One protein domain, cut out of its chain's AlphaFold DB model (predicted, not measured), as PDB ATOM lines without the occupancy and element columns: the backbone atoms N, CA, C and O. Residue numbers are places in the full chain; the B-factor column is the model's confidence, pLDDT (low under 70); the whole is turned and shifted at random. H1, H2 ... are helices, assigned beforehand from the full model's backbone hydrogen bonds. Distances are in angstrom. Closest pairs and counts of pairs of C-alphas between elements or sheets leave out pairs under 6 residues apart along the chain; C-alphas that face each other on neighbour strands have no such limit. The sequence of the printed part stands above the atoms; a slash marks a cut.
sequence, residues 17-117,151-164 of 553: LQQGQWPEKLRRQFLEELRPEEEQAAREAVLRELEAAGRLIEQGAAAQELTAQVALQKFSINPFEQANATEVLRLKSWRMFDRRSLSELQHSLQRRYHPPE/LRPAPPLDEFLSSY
ATOM      1  N   LEU A  17     118.228 209.951 281.977       53.66
ATOM      2  CA  LEU A  17     118.718 208.685 281.411       53.66
ATOM      3  C   LEU A  17     117.631 207.602 281.433       53.66
ATOM      4  O   LEU A  17     117.605 206.750 280.553       53.66
ATOM      5  N   GLN A  18     116.703 207.662 282.393       49.50
ATOM      6  CA  GLN A  18     115.576 206.727 282.494       49.50
ATOM      7  C   GLN A  18     114.365 207.145 281.651       49.50
ATOM      8  O   GLN A  18     113.657 206.300 281.113       49.50
ATOM      9  N   GLN A  19     114.107 208.452 281.543       59.97
ATOM     10  CA  GLN A  19     112.941 209.002 280.839       59.97
ATOM     11  C   GLN A  19     113.244 209.392 279.385       59.97
ATOM     12  O   GLN A  19     112.329 209.752 278.645       59.97
ATOM     13  N   GLY A  20     114.521 209.400 278.985       52.41
ATOM     14  CA  GLY A  20     114.974 209.872 277.674       52.41
ATOM     15  C   GLY A  20     114.804 211.382 277.446       52.41
ATOM     16  O   GLY A  20     115.005 211.859 276.332       52.41
ATOM     17  N   GLN A  21     114.427 212.158 278.470       58.31
ATOM     18  CA  GLN A  21     114.120 213.588 278.349       58.31
ATOM     19  C   GLN A  21     115.152 214.451 279.067       58.31
ATOM     20  O   GLN A  21     115.170 214.528 280.291       58.31
ATOM     21  N   TRP A  22     115.992 215.140 278.299       60.09
ATOM     22  CA  TRP A  22     117.057 215.986 278.835       60.09
ATOM     23  C   TRP A  22     116.480 217.277 279.442       60.09
ATOM     24  O   TRP A  22     115.703 217.961 278.767       60.09
ATOM     25  N   PRO A  23     116.868 217.677 280.672       71.12
ATOM     26  CA  PRO A  23     116.495 218.972 281.225       71.12
ATOM     27  C   PRO A  23     116.996 220.080 280.300       71.12
ATOM     28  O   PRO A  23     118.162 220.088 279.915       71.12
ATOM     29  N   GLU A  24     116.134 221.038 279.963       64.50
ATOM     30  CA  GLU A  24     116.431 222.060 278.947       64.50
ATOM     31  C   GLU A  24     117.710 222.852 279.255       64.50
ATOM     32  O   GLU A  24     118.520 223.098 278.365       64.50
ATOM     33  N   LYS A  25     117.934 223.186 280.530       68.75
ATOM     34  CA  LYS A  25     119.155 223.863 280.986       68.75
ATOM     35  C   LYS A  25     120.410 223.016 280.749       68.75
ATOM     36  O   LYS A  25     121.412 223.546 280.291       68.75
ATOM     37  N   LEU A  26     120.338 221.715 281.028       69.12
ATOM     38  CA  LEU A  26     121.459 220.790 280.867       69.12
ATOM     39  C   LEU A  26     121.744 220.512 279.385       69.12
ATOM     40  O   LEU A  26     122.892 220.540 278.965       69.12
ATOM     41  N   ARG A  27     120.695 220.331 278.568       73.38
ATOM     42  CA  ARG A  27     120.814 220.257 277.103       73.38
ATOM     43  C   ARG A  27     121.542 221.482 276.546       73.38
ATOM     44  O   ARG A  27     122.419 221.316 275.712       73.38
ATOM     45  N   ARG A  28     121.197 222.695 276.999       69.00
ATOM     46  CA  ARG A  28     121.874 223.933 276.568       69.00
ATOM     47  C   ARG A  28     123.347 223.953 276.971       69.00
ATOM     48  O   ARG A  28     124.170 224.230 276.115       69.00
ATOM     49  N   GLN A  29     123.670 223.573 278.208       70.69
ATOM     50  CA  GLN A  29     125.061 223.468 278.670       70.69
ATOM     51  C   GLN A  29     125.876 222.488 277.814       70.69
ATOM     52  O   GLN A  29     126.965 222.822 277.365       70.69
ATOM     53  N   PHE A  30     125.321 221.318 277.492       71.31
ATOM     54  CA  PHE A  30     125.998 220.370 276.605       71.31
ATOM     55  C   PHE A  30     126.127 220.876 275.164       71.31
ATOM     56  O   PHE A  30     127.140 220.626 274.519       71.31
ATOM     57  N   LEU A  31     125.135 221.609 274.647       70.94
ATOM     58  CA  LEU A  31     125.251 222.254 273.337       70.94
ATOM     59  C   LEU A  31     126.340 223.336 273.342       70.94
ATOM     60  O   LEU A  31     127.108 223.399 272.390       70.94
ATOM     61  N   GLU A  32     126.448 224.144 274.400       70.81
ATOM     62  CA  GLU A  32     127.531 225.126 274.587       70.81
ATOM     63  C   GLU A  32     128.917 224.456 274.606       70.81
ATOM     64  O   GLU A  32     129.900 225.028 274.127       70.81
ATOM     65  N   GLU A  33     128.998 223.217 275.100       72.69
ATOM     66  CA  GLU A  33     130.228 222.429 275.102       72.69
ATOM     67  C   GLU A  33     130.614 221.892 273.712       72.69
ATOM     68  O   GLU A  33     131.805 221.683 273.477       72.69
ATOM     69  N   LEU A  34     129.690 221.716 272.764       73.38
ATOM     70  CA  LEU A  34     130.023 221.164 271.442       73.38
ATOM     71  C   LEU A  34     130.878 222.117 270.604       73.38
ATOM     72  O   LEU A  34     130.586 223.319 270.499       73.38
ATOM     73  N   ARG A  35     131.888 221.571 269.914       75.94
ATOM     74  CA  ARG A  35     132.591 222.321 268.865       75.94
ATOM     75  C   ARG A  35     131.603 222.657 267.740       75.94
ATOM     76  O   ARG A  35     130.724 221.845 267.451       75.94
ATOM     77  N   PRO A  36     131.731 223.820 267.073       74.19
ATOM     78  CA  PRO A  36     130.833 224.192 265.976       74.19
ATOM     79  C   PRO A  36     130.705 223.117 264.882       74.19
ATOM     80  O   PRO A  36     129.615 222.897 264.368       74.19
ATOM     81  N   GLU A  37     131.797 222.415 264.571       75.44
ATOM     82  CA  GLU A  37     131.823 221.316 263.594       75.44
ATOM     83  C   GLU A  37     131.038 220.084 264.055       75.44
ATOM     84  O   GLU A  37     130.326 219.470 263.264       75.44
ATOM     85  N   GLU A  38     131.122 219.739 265.340       78.88
ATOM     86  CA  GLU A  38     130.393 218.608 265.922       78.88
ATOM     87  C   GLU A  38     128.896 218.898 265.985       78.88
ATOM     88  O   GLU A  38     128.083 218.040 265.641       78.88
ATOM     89  N   GLU A  39     128.522 220.121 266.380       81.56
ATOM     90  CA  GLU A  39     127.124 220.550 266.348       81.56
ATOM     91  C   GLU A  39     126.583 220.524 264.915       81.56
ATOM     92  O   GLU A  39     125.489 220.008 264.686       81.56
ATOM     93  N   GLN A  40     127.347 221.032 263.944       83.38
ATOM     94  CA  GLN A  40     126.943 221.011 262.542       83.38
ATOM     95  C   GLN A  40     126.741 219.575 262.038       83.38
ATOM     96  O   GLN A  40     125.670 219.266 261.517       83.38
ATOM     97  N   ALA A  41     127.708 218.679 262.260       79.06
ATOM     98  CA  ALA A  41     127.603 217.276 261.859       79.06
ATOM     99  C   ALA A  41     126.403 216.572 262.520       79.06
ATOM    100  O   ALA A  41     125.679 215.814 261.866       79.06
ATOM    101  N   ALA A  42     126.145 216.855 263.802       80.75
ATOM    102  CA  ALA A  42     124.991 216.321 264.519       80.75
ATOM    103  C   ALA A  42     123.665 216.829 263.930       80.75
ATOM    104  O   ALA A  42     122.745 216.040 263.707       80.75
ATOM    105  N   ARG A  43     123.558 218.128 263.627       88.06
ATOM    106  CA  ARG A  43     122.351 218.713 263.021       88.06
ATOM    107  C   ARG A  43     122.110 218.212 261.601       88.06
ATOM    108  O   ARG A  43     120.966 217.929 261.254       88.06
ATOM    109  N   GLU A  44     123.159 218.036 260.803       88.94
ATOM    110  CA  GLU A  44     123.070 217.432 259.468       88.94
ATOM    111  C   GLU A  44     122.627 215.962 259.530       88.94
ATOM    112  O   GLU A  44     121.851 215.508 258.686       88.94
ATOM    113  N   ALA A  45     123.072 215.201 260.536       83.81
ATOM    114  CA  ALA A  45     122.585 213.844 260.772       83.81
ATOM    115  C   ALA A  45     121.089 213.832 261.130       83.81
ATOM    116  O   ALA A  45     120.318 213.123 260.490       83.81
ATOM    117  N   VAL A  46     120.658 214.674 262.076       86.19
ATOM    118  CA  VAL A  46     119.239 214.792 262.461       86.19
ATOM    119  C   VAL A  46     118.374 215.226 261.278       86.19
ATOM    120  O   VAL A  46     117.305 214.663 261.058       86.19
ATOM    121  N   LEU A  47     118.832 216.203 260.492       90.88
ATOM    122  CA  LEU A  47     118.110 216.677 259.315       90.88
ATOM    123  C   LEU A  47     117.892 215.552 258.293       90.88
ATOM    124  O   LEU A  47     116.776 215.410 257.793       90.88
ATOM    125  N   ARG A  48     118.913 214.727 258.022       89.56
ATOM    126  CA  ARG A  48     118.790 213.572 257.116       89.56
ATOM    127  C   ARG A  48     117.730 212.578 257.585       89.56
ATOM    128  O   ARG A  48     116.928 212.126 256.769       89.56
ATOM    129  N   GLU A  49     117.691 212.276 258.880       88.56
ATOM    130  CA  GLU A  49     116.693 211.362 259.452       88.56
ATOM    131  C   GLU A  49     115.272 211.946 259.395       88.56
ATOM    132  O   GLU A  49     114.326 211.245 259.033       88.56
ATOM    133  N   LEU A  50     115.108 213.245 259.669       87.38
ATOM    134  CA  LEU A  50     113.816 213.929 259.533       87.38
ATOM    135  C   LEU A  50     113.320 213.909 258.076       87.38
ATOM    136  O   LEU A  50     112.165 213.573 257.810       87.38
ATOM    137  N   GLU A  51     114.187 214.218 257.110       88.31
ATOM    138  CA  GLU A  51     113.831 214.177 255.687       88.31
ATOM    139  C   GLU A  51     113.505 212.749 255.206       88.31
ATOM    140  O   GLU A  51     112.612 212.568 254.373       88.31
ATOM    141  N   ALA A  52     114.164 211.724 255.759       84.25
ATOM    142  CA  ALA A  52     113.823 210.325 255.507       84.25
ATOM    143  C   ALA A  52     112.444 209.955 256.086       84.25
ATOM    144  O   ALA A  52     111.631 209.343 255.384       84.25
ATOM    145  N   ALA A  53     112.147 210.381 257.319       80.50
ATOM    146  CA  ALA A  53     110.864 210.148 257.983       80.50
ATOM    147  C   ALA A  53     109.684 210.789 257.232       80.50
ATOM    148  O   ALA A  53     108.595 210.219 257.189       80.50
ATOM    149  N   GLY A  54     109.905 211.921 256.556       78.94
ATOM    150  CA  GLY A  54     108.885 212.588 255.742       78.94
ATOM    151  C   GLY A  54     108.290 211.742 254.617       78.94
ATOM    152  O   GLY A  54     107.182 212.024 254.173       78.94
ATOM    153  N   ARG A  55     108.968 210.671 254.182       78.12
ATOM    154  CA  ARG A  55     108.439 209.734 253.172       78.12
ATOM    155  C   ARG A  55     107.383 208.774 253.722       78.12
ATOM    156  O   ARG A  55     106.687 208.138 252.939       78.12
ATOM    157  N   LEU A  56     107.302 208.646 255.045       77.00
ATOM    158  CA  LEU A  56     106.435 207.700 255.750       77.00
ATOM    159  C   LEU A  56     105.237 208.385 256.423       77.00
ATOM    160  O   LEU A  56     104.360 207.701 256.942       77.00
ATOM    161  N   ILE A  57     105.209 209.719 256.448       78.19
ATOM    162  CA  ILE A  57     104.224 210.499 257.200       78.19
ATOM    163  C   ILE A  57     103.131 211.013 256.258       78.19
ATOM    164  O   ILE A  57     103.397 211.742 255.303       78.19
ATOM    165  N   GLU A  58     101.883 210.648 256.552       71.44
ATOM    166  CA  GLU A  58     100.694 211.148 255.856       71.44
ATOM    167  C   GLU A  58     100.345 212.595 256.267       71.44
ATOM    168  O   GLU A  58     100.821 213.118 257.278       71.44
ATOM    169  N   GLN A  59      99.496 213.269 255.482       70.94
ATOM    170  CA  GLN A  59      99.085 214.652 255.757       70.94
ATOM    171  C   GLN A  59      98.392 214.771 257.129       70.94
ATOM    172  O   GLN A  59      97.464 214.025 257.430       70.94
ATOM    173  N   GLY A  60      98.812 215.732 257.959       74.06
ATOM    174  CA  GLY A  60      98.237 215.948 259.292       74.06
ATOM    175  C   GLY A  60      99.175 216.675 260.260       74.06
ATOM    176  O   GLY A  60     100.130 217.329 259.845       74.06
ATOM    177  N   ALA A  61      98.914 216.545 261.565       72.12
ATOM    178  CA  ALA A  61      99.699 217.200 262.618       72.12
ATOM    179  C   ALA A  61     101.172 216.747 262.641       72.12
ATOM    180  O   ALA A  61     102.064 217.572 262.809       72.12
ATOM    181  N   ALA A  62     101.437 215.462 262.385       70.94
ATOM    182  CA  ALA A  62     102.801 214.936 262.292       70.94
ATOM    183  C   ALA A  62     103.583 215.549 261.113       70.94
ATOM    184  O   ALA A  62     104.758 215.875 261.250       70.94
ATOM    185  N   ALA A  63     102.924 215.780 259.970       76.12
ATOM    186  CA  ALA A  63     103.537 216.456 258.823       76.12
ATOM    187  C   ALA A  63     103.834 217.938 259.117       76.12
ATOM    188  O   ALA A  63     104.863 218.471 258.697       76.12
ATOM    189  N   GLN A  64     102.950 218.606 259.864       79.25
ATOM    190  CA  GLN A  64     103.156 219.979 260.330       79.25
ATOM    191  C   GLN A  64     104.348 220.088 261.289       79.25
ATOM    192  O   GLN A  64     105.205 220.952 261.104       79.25
ATOM    193  N   GLU A  65     104.443 219.187 262.268       81.00
ATOM    194  CA  GLU A  65     105.558 219.142 263.217       81.00
ATOM    195  C   GLU A  65     106.883 218.820 262.520       81.00
ATOM    196  O   GLU A  65     107.880 219.507 262.749       81.00
ATOM    197  N   LEU A  66     106.882 217.858 261.592       85.06
ATOM    198  CA  LEU A  66     108.049 217.558 260.768       85.06
ATOM    199  C   LEU A  66     108.521 218.793 259.989       85.06
ATOM    200  O   LEU A  66     109.714 219.086 259.963       85.06
ATOM    201  N   THR A  67     107.591 219.541 259.387       88.94
ATOM    202  CA  THR A  67     107.906 220.757 258.621       88.94
ATOM    203  C   THR A  67     108.592 221.802 259.505       88.94
ATOM    204  O   THR A  67     109.612 222.372 259.114       88.94
ATOM    205  N   ALA A  68     108.084 222.011 260.724       88.25
ATOM    206  CA  ALA A  68     108.695 222.918 261.689       88.25
ATOM    207  C   ALA A  68     110.096 222.446 262.120       88.25
ATOM    208  O   ALA A  68     111.033 223.245 262.139       88.25
ATOM    209  N   GLN A  69     110.275 221.153 262.408       91.75
ATOM    210  CA  GLN A  69     111.570 220.602 262.829       91.75
ATOM    211  C   GLN A  69     112.628 220.665 261.720       91.75
ATOM    212  O   GLN A  69     113.765 221.058 261.977       91.75
ATOM    213  N   VAL A  70     112.258 220.357 260.474       92.50
ATOM    214  CA  VAL A  70     113.157 220.477 259.314       92.50
ATOM    215  C   VAL A  70     113.598 221.929 259.118       92.50
ATOM    216  O   VAL A  70     114.792 222.187 258.960       92.50
ATOM    217  N   ALA A  71     112.665 222.884 259.178       92.62
ATOM    218  CA  ALA A  71     112.990 224.306 259.062       92.62
ATOM    219  C   ALA A  71     113.913 224.782 260.196       92.62
ATOM    220  O   ALA A  71     114.857 225.533 259.948       92.62
ATOM    221  N   LEU A  72     113.694 224.294 261.423       94.31
ATOM    222  CA  LEU A  72     114.543 224.601 262.570       94.31
ATOM    223  C   LEU A  72     115.979 224.104 262.379       94.31
ATOM    224  O   LEU A  72     116.917 224.855 262.658       94.31
ATOM    225  N   GLN A  73     116.169 222.871 261.893       93.88
ATOM    226  CA  GLN A  73     117.514 222.338 261.655       93.88
ATOM    227  C   GLN A  73     118.219 223.074 260.515       93.88
ATOM    228  O   GLN A  73     119.366 223.481 260.688       93.88
ATOM    229  N   LYS A  74     117.529 223.333 259.395       93.25
ATOM    230  CA  LYS A  74     118.094 224.093 258.264       93.25
ATOM    231  C   LYS A  74     118.549 225.488 258.687       93.25
ATOM    232  O   LYS A  74     119.683 225.876 258.416       93.25
ATOM    233  N   PHE A  75     117.712 226.200 259.442       94.00
ATOM    234  CA  PHE A  75     118.077 227.497 260.006       94.00
ATOM    235  C   PHE A  75     119.237 227.407 261.001       94.00
ATOM    236  O   PHE A  75     120.118 228.257 260.986       94.00
ATOM    237  N   SER A  76     119.273 226.381 261.852       90.50
ATOM    238  CA  SER A  76     120.353 226.227 262.835       90.50
ATOM    239  C   SER A  76     121.702 225.883 262.194       90.50
ATOM    240  O   SER A  76     122.735 226.273 262.728       90.50
ATOM    241  N   ILE A  77     121.700 225.185 261.054       89.56
ATOM    242  CA  ILE A  77     122.905 224.894 260.262       89.56
ATOM    243  C   ILE A  77     123.386 226.162 259.544       89.56
ATOM    244  O   ILE A  77     124.567 226.505 259.615       89.56
ATOM    245  N   ASN A  78     122.479 226.876 258.866       89.00
ATOM    246  CA  ASN A  78     122.818 228.073 258.103       89.00
ATOM    247  C   ASN A  78     121.730 229.161 258.218       89.00
ATOM    248  O   ASN A  78     120.840 229.239 257.363       89.00
ATOM    249  N   PRO A  79     121.792 230.026 259.247       88.25
ATOM    250  CA  PRO A  79     120.755 231.033 259.489       88.25
ATOM    251  C   PRO A  79     120.798 232.193 258.487       88.25
ATOM    252  O   PRO A  79     119.791 232.864 258.287       88.25
ATOM    253  N   PHE A  80     121.948 232.433 257.850       86.88
ATOM    254  CA  PHE A  80     122.145 233.544 256.913       86.88
ATOM    255  C   PHE A  80     121.646 233.245 255.497       86.88
ATOM    256  O   PHE A  80     121.564 234.143 254.659       86.88
ATOM    257  N   GLU A  81     121.300 231.991 255.218       87.75
ATOM    258  CA  GLU A  81     120.666 231.615 253.966       87.75
ATOM    259  C   GLU A  81     119.223 232.122 253.935       87.75
ATOM    260  O   GLU A  81     118.377 231.725 254.740       87.75
ATOM    261  N   GLN A  82     118.935 232.992 252.964       85.94
ATOM    262  CA  GLN A  82     117.642 233.663 252.822       85.94
ATOM    263  C   GLN A  82     116.462 232.681 252.800       85.94
ATOM    264  O   GLN A  82     115.415 232.976 253.376       85.94
ATOM    265  N   ALA A  83     116.626 231.511 252.175       86.50
ATOM    266  CA  ALA A  83     115.594 230.478 252.137       86.50
ATOM    267  C   ALA A  83     115.235 229.970 253.545       86.50
ATOM    268  O   ALA A  83     114.054 229.858 253.871       86.50
ATOM    269  N   ASN A  84     116.233 229.744 254.406       91.25
ATOM    270  CA  ASN A  84     116.025 229.231 255.761       91.25
ATOM    271  C   ASN A  84     115.369 230.289 256.657       91.25
ATOM    272  O   ASN A  84     114.411 229.988 257.372       91.25
ATOM    273  N   ALA A  85     115.833 231.539 256.583       89.12
ATOM    274  CA  ALA A  85     115.257 232.647 257.345       89.12
ATOM    275  C   ALA A  85     113.806 232.951 256.923       89.12
ATOM    276  O   ALA A  85     112.926 233.094 257.773       89.12
ATOM    277  N   THR A  86     113.523 232.973 255.617       88.81
ATOM    278  CA  THR A  86     112.166 233.213 255.094       88.81
ATOM    279  C   THR A  86     111.208 232.091 255.491       88.81
ATOM    280  O   THR A  86     110.061 232.350 255.854       88.81
ATOM    281  N   GLU A  87     111.678 230.841 255.475       90.06
ATOM    282  CA  GLU A  87     110.864 229.693 255.865       90.06
ATOM    283  C   GLU A  87     110.517 229.719 257.356       90.06
ATOM    284  O   GLU A  87     109.352 229.553 257.725       90.06
ATOM    285  N   VAL A  88     111.492 230.016 258.221       92.31
ATOM    286  CA  VAL A  88     111.244 230.197 259.657       92.31
ATOM    287  C   VAL A  88     110.275 231.354 259.904       92.31
ATOM    288  O   VAL A  88     109.349 231.212 260.700       92.31
ATOM    289  N   LEU A  89     110.425 232.476 259.199       90.94
ATOM    290  CA  LEU A  89     109.522 233.624 259.312       90.94
ATOM    291  C   LEU A  89     108.081 233.268 258.913       90.94
ATOM    292  O   LEU A  89     107.136 233.579 259.645       90.94
ATOM    293  N   ARG A  90     107.912 232.554 257.794       89.19
ATOM    294  CA  ARG A  90     106.618 232.048 257.317       89.19
ATOM    295  C   ARG A  90     105.972 231.123 258.343       89.19
ATOM    296  O   ARG A  90     104.844 231.372 258.768       89.19
ATOM    297  N   LEU A  91     106.686 230.100 258.801       89.50
ATOM    298  CA  LEU A  91     106.168 229.149 259.785       89.50
ATOM    299  C   LEU A  91     105.868 229.814 261.138       89.50
ATOM    300  O   LEU A  91     104.863 229.501 261.782       89.50
ATOM    301  N   LYS A  92     106.675 230.800 261.542       88.44
ATOM    302  CA  LYS A  92     106.426 231.608 262.737       88.44
ATOM    303  C   LYS A  92     105.140 232.432 262.612       88.44
ATOM    304  O   LYS A  92     104.363 232.465 263.565       88.44
ATOM    305  N   SER A  93     104.871 233.041 261.451       85.06
ATOM    306  CA  SER A  93     103.616 233.774 261.189       85.06
ATOM    307  C   SER A  93     102.370 232.886 261.321       85.06
ATOM    308  O   SER A  93     101.316 233.348 261.757       85.06
ATOM    309  N   TRP A  94     102.514 231.589 261.037       86.44
ATOM    310  CA  TRP A  94     101.472 230.574 261.206       86.44
ATOM    311  C   TRP A  94     101.437 229.953 262.609       86.44
ATOM    312  O   TRP A  94     100.642 229.050 262.854       86.44
ATOM    313  N   ARG A  95     102.262 230.439 263.549       86.38
ATOM    314  CA  ARG A  95     102.391 229.922 264.925       86.38
ATOM    315  C   ARG A  95     102.788 228.439 264.994       86.38
ATOM    316  O   ARG A  95     102.378 227.737 265.913       86.38
ATOM    317  N   MET A  96     103.609 227.979 264.050       85.06
ATOM    318  CA  MET A  96     104.073 226.583 263.966       85.06
ATOM    319  C   MET A  96     105.228 226.250 264.924       85.06
ATOM    320  O   MET A  96     105.586 225.086 265.065       85.06
ATOM    321  N   PHE A  97     105.817 227.253 265.581       87.44
ATOM    322  CA  PHE A  97     106.878 227.070 266.572       87.44
ATOM    323  C   PHE A  97     106.357 227.335 267.981       87.44
ATOM    324  O   PHE A  97     105.700 228.350 268.232       87.44
ATOM    325  N   ASP A  98     106.693 226.447 268.915       85.56
ATOM    326  CA  ASP A  98     106.456 226.673 270.335       85.56
ATOM    327  C   ASP A  98     107.547 227.578 270.947       85.56
ATOM    328  O   ASP A  98     108.515 227.989 270.299       85.56
ATOM    329  N   ARG A  99     107.402 227.910 272.236       83.44
ATOM    330  CA  ARG A  99     108.383 228.754 272.940       83.44
ATOM    331  C   ARG A  99     109.785 228.132 272.985       83.44
ATOM    332  O   ARG A  99     110.759 228.880 273.019       83.44
ATOM    333  N   ARG A 100     109.892 226.799 272.996       82.12
ATOM    334  CA  ARG A 100     111.173 226.086 273.073       82.12
ATOM    335  C   ARG A 100     111.902 226.159 271.738       82.12
ATOM    336  O   ARG A 100     113.054 226.577 271.715       82.12
ATOM    337  N   SER A 101     111.213 225.867 270.638       86.19
ATOM    338  CA  SER A 101     111.735 225.985 269.276       86.19
ATOM    339  C   SER A 101     112.198 227.405 268.964       86.19
ATOM    340  O   SER A 101     113.285 227.588 268.425       86.19
ATOM    341  N   LEU A 102     111.427 228.426 269.357       90.00
ATOM    342  CA  LEU A 102     111.837 229.826 269.187       90.00
ATOM    343  C   LEU A 102     113.096 230.164 269.996       90.00
ATOM    344  O   LEU A 102     113.981 230.862 269.503       90.00
ATOM    345  N   SER A 103     113.204 229.646 271.222       85.88
ATOM    346  CA  SER A 103     114.409 229.835 272.029       85.88
ATOM    347  C   SER A 103     115.621 229.091 271.463       85.88
ATOM    348  O   SER A 103     116.735 229.585 271.622       85.88
ATOM    349  N   GLU A 104     115.433 227.929 270.838       87.12
ATOM    350  CA  GLU A 104     116.510 227.199 270.167       87.12
ATOM    351  C   GLU A 104     116.998 227.953 268.929       87.12
ATOM    352  O   GLU A 104     118.198 228.151 268.786       87.12
ATOM    353  N   LEU A 105     116.087 228.465 268.097       91.38
ATOM    354  CA  LEU A 105     116.426 229.300 266.940       91.38
ATOM    355  C   LEU A 105     117.240 230.539 267.350       91.38
ATOM    356  O   LEU A 105     118.252 230.850 266.725       91.38
ATOM    357  N   GLN A 106     116.841 231.213 268.437       91.06
ATOM    358  CA  GLN A 106     117.597 232.334 269.005       91.06
ATOM    359  C   GLN A 106     119.002 231.915 269.465       91.06
ATOM    360  O   GLN A 106     119.966 232.647 269.240       91.06
ATOM    361  N   HIS A 107     119.121 230.762 270.122       85.56
ATOM    362  CA  HIS A 107     120.397 230.256 270.626       85.56
ATOM    363  C   HIS A 107     121.342 229.847 269.487       85.56
ATOM    364  O   HIS A 107     122.511 230.227 269.488       85.56
ATOM    365  N   SER A 108     120.835 229.133 268.478       86.62
ATOM    366  CA  SER A 108     121.593 228.776 267.271       86.62
ATOM    367  C   SER A 108     122.098 230.025 266.542       86.62
ATOM    368  O   SER A 108     123.260 230.083 266.140       86.62
ATOM    369  N   LEU A 109     121.260 231.066 266.441       88.31
ATOM    370  CA  LEU A 109     121.663 232.359 265.890       88.31
ATOM    371  C   LEU A 109     122.803 232.981 266.713       88.31
ATOM    372  O   LEU A 109     123.831 233.352 266.152       88.31
ATOM    373  N   GLN A 110     122.674 233.033 268.042       85.50
ATOM    374  CA  GLN A 110     123.712 233.561 268.939       85.50
ATOM    375  C   GLN A 110     125.055 232.848 268.774       85.50
ATOM    376  O   GLN A 110     126.076 233.519 268.609       85.50
ATOM    377  N   ARG A 111     125.047 231.510 268.744       80.06
ATOM    378  CA  ARG A 111     126.249 230.695 268.521       80.06
ATOM    379  C   ARG A 111     126.916 230.967 267.179       80.06
ATOM    380  O   ARG A 111     128.134 230.850 267.079       80.06
ATOM    381  N   ARG A 112     126.146 231.334 266.151       82.19
ATOM    382  CA  ARG A 112     126.711 231.657 264.839       82.19
ATOM    383  C   ARG A 112     127.414 233.012 264.825       82.19
ATOM    384  O   ARG A 112     128.432 233.142 264.158       82.19
ATOM    385  N   TYR A 113     126.905 233.989 265.575       79.56
ATOM    386  CA  TYR A 113     127.582 235.275 265.764       79.56
ATOM    387  C   TYR A 113     128.779 235.170 266.724       79.56
ATOM    388  O   TYR A 113     129.756 235.875 266.515       79.56
ATOM    389  N   HIS A 114     128.716 234.301 267.742       75.75
ATOM    390  CA  HIS A 114     129.768 234.107 268.753       75.75
ATOM    391  C   HIS A 114     130.127 232.616 268.878       75.75
ATOM    392  O   HIS A 114     129.640 231.936 269.788       75.75
ATOM    393  N   PRO A 115     130.949 232.071 267.964       67.75
ATOM    394  CA  PRO A 115     131.451 230.712 268.117       67.75
ATOM    395  C   PRO A 115     132.339 230.632 269.376       67.75
ATOM    396  O   PRO A 115     133.147 231.536 269.592       67.75
ATOM    397  N   PRO A 116     132.210 229.592 270.223       63.84
ATOM    398  CA  PRO A 116     133.042 229.455 271.415       63.84
ATOM    399  C   PRO A 116     134.523 229.353 271.033       63.84
ATOM    400  O   PRO A 116     134.879 228.601 270.122       63.84
ATOM    401  N   GLU A 117     135.375 230.113 271.723       59.38
ATOM    402  CA  GLU A 117     136.824 230.096 271.512       59.38
ATOM    403  C   GLU A 117     137.392 228.701 271.819       59.38
ATOM    404  O   GLU A 117     137.113 228.096 272.852       59.38
ATOM    405  N   LEU A 151     131.507 240.004 265.397       53.06
ATOM    406  CA  LEU A 151     131.807 240.621 266.706       53.06
ATOM    407  C   LEU A 151     130.665 241.512 267.218       53.06
ATOM    408  O   LEU A 151     130.820 242.229 268.205       53.06
ATOM    409  N   ARG A 152     129.518 241.513 266.529       61.09
ATOM    410  CA  ARG A 152     128.318 242.233 266.970       61.09
ATOM    411  C   ARG A 152     127.434 241.296 267.793       61.09
ATOM    412  O   ARG A 152     127.309 240.135 267.404       61.09
ATOM    413  N   PRO A 153     126.791 241.778 268.877       69.19
ATOM    414  CA  PRO A 153     125.795 240.993 269.600       69.19
ATOM    415  C   PRO A 153     124.741 240.484 268.610       69.19
ATOM    416  O   PRO A 153     124.270 241.251 267.769       69.19
ATOM    417  N   ALA A 154     124.403 239.195 268.690       79.44
ATOM    418  CA  ALA A 154     123.379 238.629 267.818       79.44
ATOM    419  C   ALA A 154     122.058 239.386 268.028       79.44
ATOM    420  O   ALA A 154     121.637 239.537 269.183       79.44
ATOM    421  N   PRO A 155     121.399 239.849 266.952       86.88
ATOM    422  CA  PRO A 155     120.107 240.499 267.080       86.88
ATOM    423  C   PRO A 155     119.060 239.523 267.650       86.88
ATOM    424  O   PRO A 155     119.208 238.295 267.547       86.88
ATOM    425  N   PRO A 156     117.978 240.039 268.255       91.12
ATOM    426  CA  PRO A 156     116.787 239.246 268.517       91.12
ATOM    427  C   PRO A 156     116.319 238.550 267.233       91.12
ATOM    428  O   PRO A 156     116.327 239.148 266.157       91.12
ATOM    429  N   LEU A 157     115.870 237.300 267.347       89.38
ATOM    430  CA  LEU A 157     115.422 236.473 266.225       89.38
ATOM    431  C   LEU A 157     114.372 237.201 265.378       89.38
ATOM    432  O   LEU A 157     114.381 237.113 264.159       89.38
ATOM    433  N   ASP A 158     113.487 237.957 266.020       87.62
ATOM    434  CA  ASP A 158     112.412 238.699 265.365       87.62
ATOM    435  C   ASP A 158     112.948 239.804 264.454       87.62
ATOM    436  O   ASP A 158     112.497 239.938 263.319       87.62
ATOM    437  N   GLU A 159     113.949 240.542 264.933       88.81
ATOM    438  CA  GLU A 159     114.640 241.572 264.163       88.81
ATOM    439  C   GLU A 159     115.421 240.936 263.008       88.81
ATOM    440  O   GLU A 159     115.285 241.358 261.859       88.81
ATOM    441  N   PHE A 160     116.144 239.848 263.285       89.25
ATOM    442  CA  PHE A 160     116.886 239.098 262.273       89.25
ATOM    443  C   PHE A 160     115.979 238.616 261.138       89.25
ATOM    444  O   PHE A 160     116.247 238.894 259.973       89.25
ATOM    445  N   LEU A 161     114.872 237.945 261.466       88.06
ATOM    446  CA  LEU A 161     113.932 237.428 260.473       88.06
ATOM    447  C   LEU A 161     113.231 238.560 259.711       88.06
ATOM    448  O   LEU A 161     113.006 238.430 258.511       88.06
ATOM    449  N   SER A 162     112.924 239.680 260.375       83.44
ATOM    450  CA  SER A 162     112.270 240.825 259.729       83.44
ATOM    451  C   SER A 162     113.112 241.464 258.622       83.44
ATOM    452  O   SER A 162     112.549 241.986 257.664       83.44
ATOM    453  N   SER A 163     114.444 241.340 258.684       81.81
ATOM    454  CA  SER A 163     115.339 241.792 257.609       81.81
ATOM    455  C   SER A 163     115.163 241.017 256.290       81.81
ATOM    456  O   SER A 163     115.601 241.484 255.241       81.81
ATOM    457  N   TYR A 164     114.469 239.875 256.326       75.38
ATOM    458  CA  TYR A 164     114.148 239.040 255.166       75.38
ATOM    459  C   TYR A 164     112.689 239.195 254.690       75.38
ATOM    460  O   TYR A 164     112.246 238.451 253.812       75.38
TER     461      TYR A 164
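This is residues 17 to 117 and 151 to 164 of the 553 residues of an uncharacterized protein of Bacteroidetes bacterium (UniProt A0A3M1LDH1). A long helical hairpin of H2 and H3 makes the core, with H3 in the middle: H4 packs slantwise on its opposite side from H2, and H5 packs nearly along it by its later residues. The short H6 packs across H4, while H1 is only loosely attached at the edge, near H5, and residues 17 to 23 stick out beyond it. The printed part has 115 residues with six named helices, H1 to H6 in order along the chain, and no named strand; the class is all helix. The whole is compact, with a radius of gyration of the C-alphas of 14.5 A and spans of 44 by 40 by 23 A.

H1, residues 24 to 33, touches no helix. It is close to but not clearly touching H2, residues 36 to 53, at a steep tilt of 55 degrees; their closest C-alphas, of Leu 31 and Glu 39, are 7.4 A apart. H3, residues 61 to 77, is the hub, touching three other helices. H2 and H3 touch as a helical hairpin at a shallow tilt of 25 degrees, opposite ways, closest at the C-alphas of Gln 40 and Ile 77, 6.0 A. H4, residues 82 to 93, forms a second helical hairpin with H3, at a steep tilt of 40 degrees; it touches residues 68 to 75 of H3 alone, closest at the C-alphas of Phe 75 and Asn 84, 5.0 A. H5, residues 99 to 113, runs the same way as H3 at a shallow tilt of 17 degrees and touches its residues 72 to 76 alone, closest at the C-alphas of Ser 76 and Ser 108, 5.3 A. H1 and H5 are near each other, with 8 pairs of C-alphas within 10 A. H6, residues 157 to 162, is about perpendicular to H4, at 75 degrees, and touches it at the C-alphas of Ala 85 and Leu 161, 5.9 A. H5 and H6 only just touch, with 3 pairs of C-alphas within 8 A. H2 and H4 are apart. In H1, H2, H3, H4, H5 and H6 every O i to N i+4 pair is within hydrogen-bond range.

H1 begins at C-alpha 24, (116.431, 222.060, 278.947), and is 14.3 A long. H2 measures 25.7 A, H3 24.6 A, H4 16.3 A and H5 21.5 A from first to last C-alpha. H3 begins at C-alpha 61, (99.699, 217.200, 262.618). H6, 8.4 A long, ends at C-alpha 162, (112.270, 240.825, 259.729).

The two C-alphas farthest apart, of Glu 58 and Leu 151, are 44.2 A apart. Residues 118 to 150 are not printed, and C-alphas 117 and 151 across this cut are 12.6 A apart. Of the links printed whole, H2 to H3 is short and the others are tight. The mean pLDDT of the printed part is 80.8; it is under 70 at residues 17 to 22, 24 to 26, 28, 115 to 117 and 151 to 153.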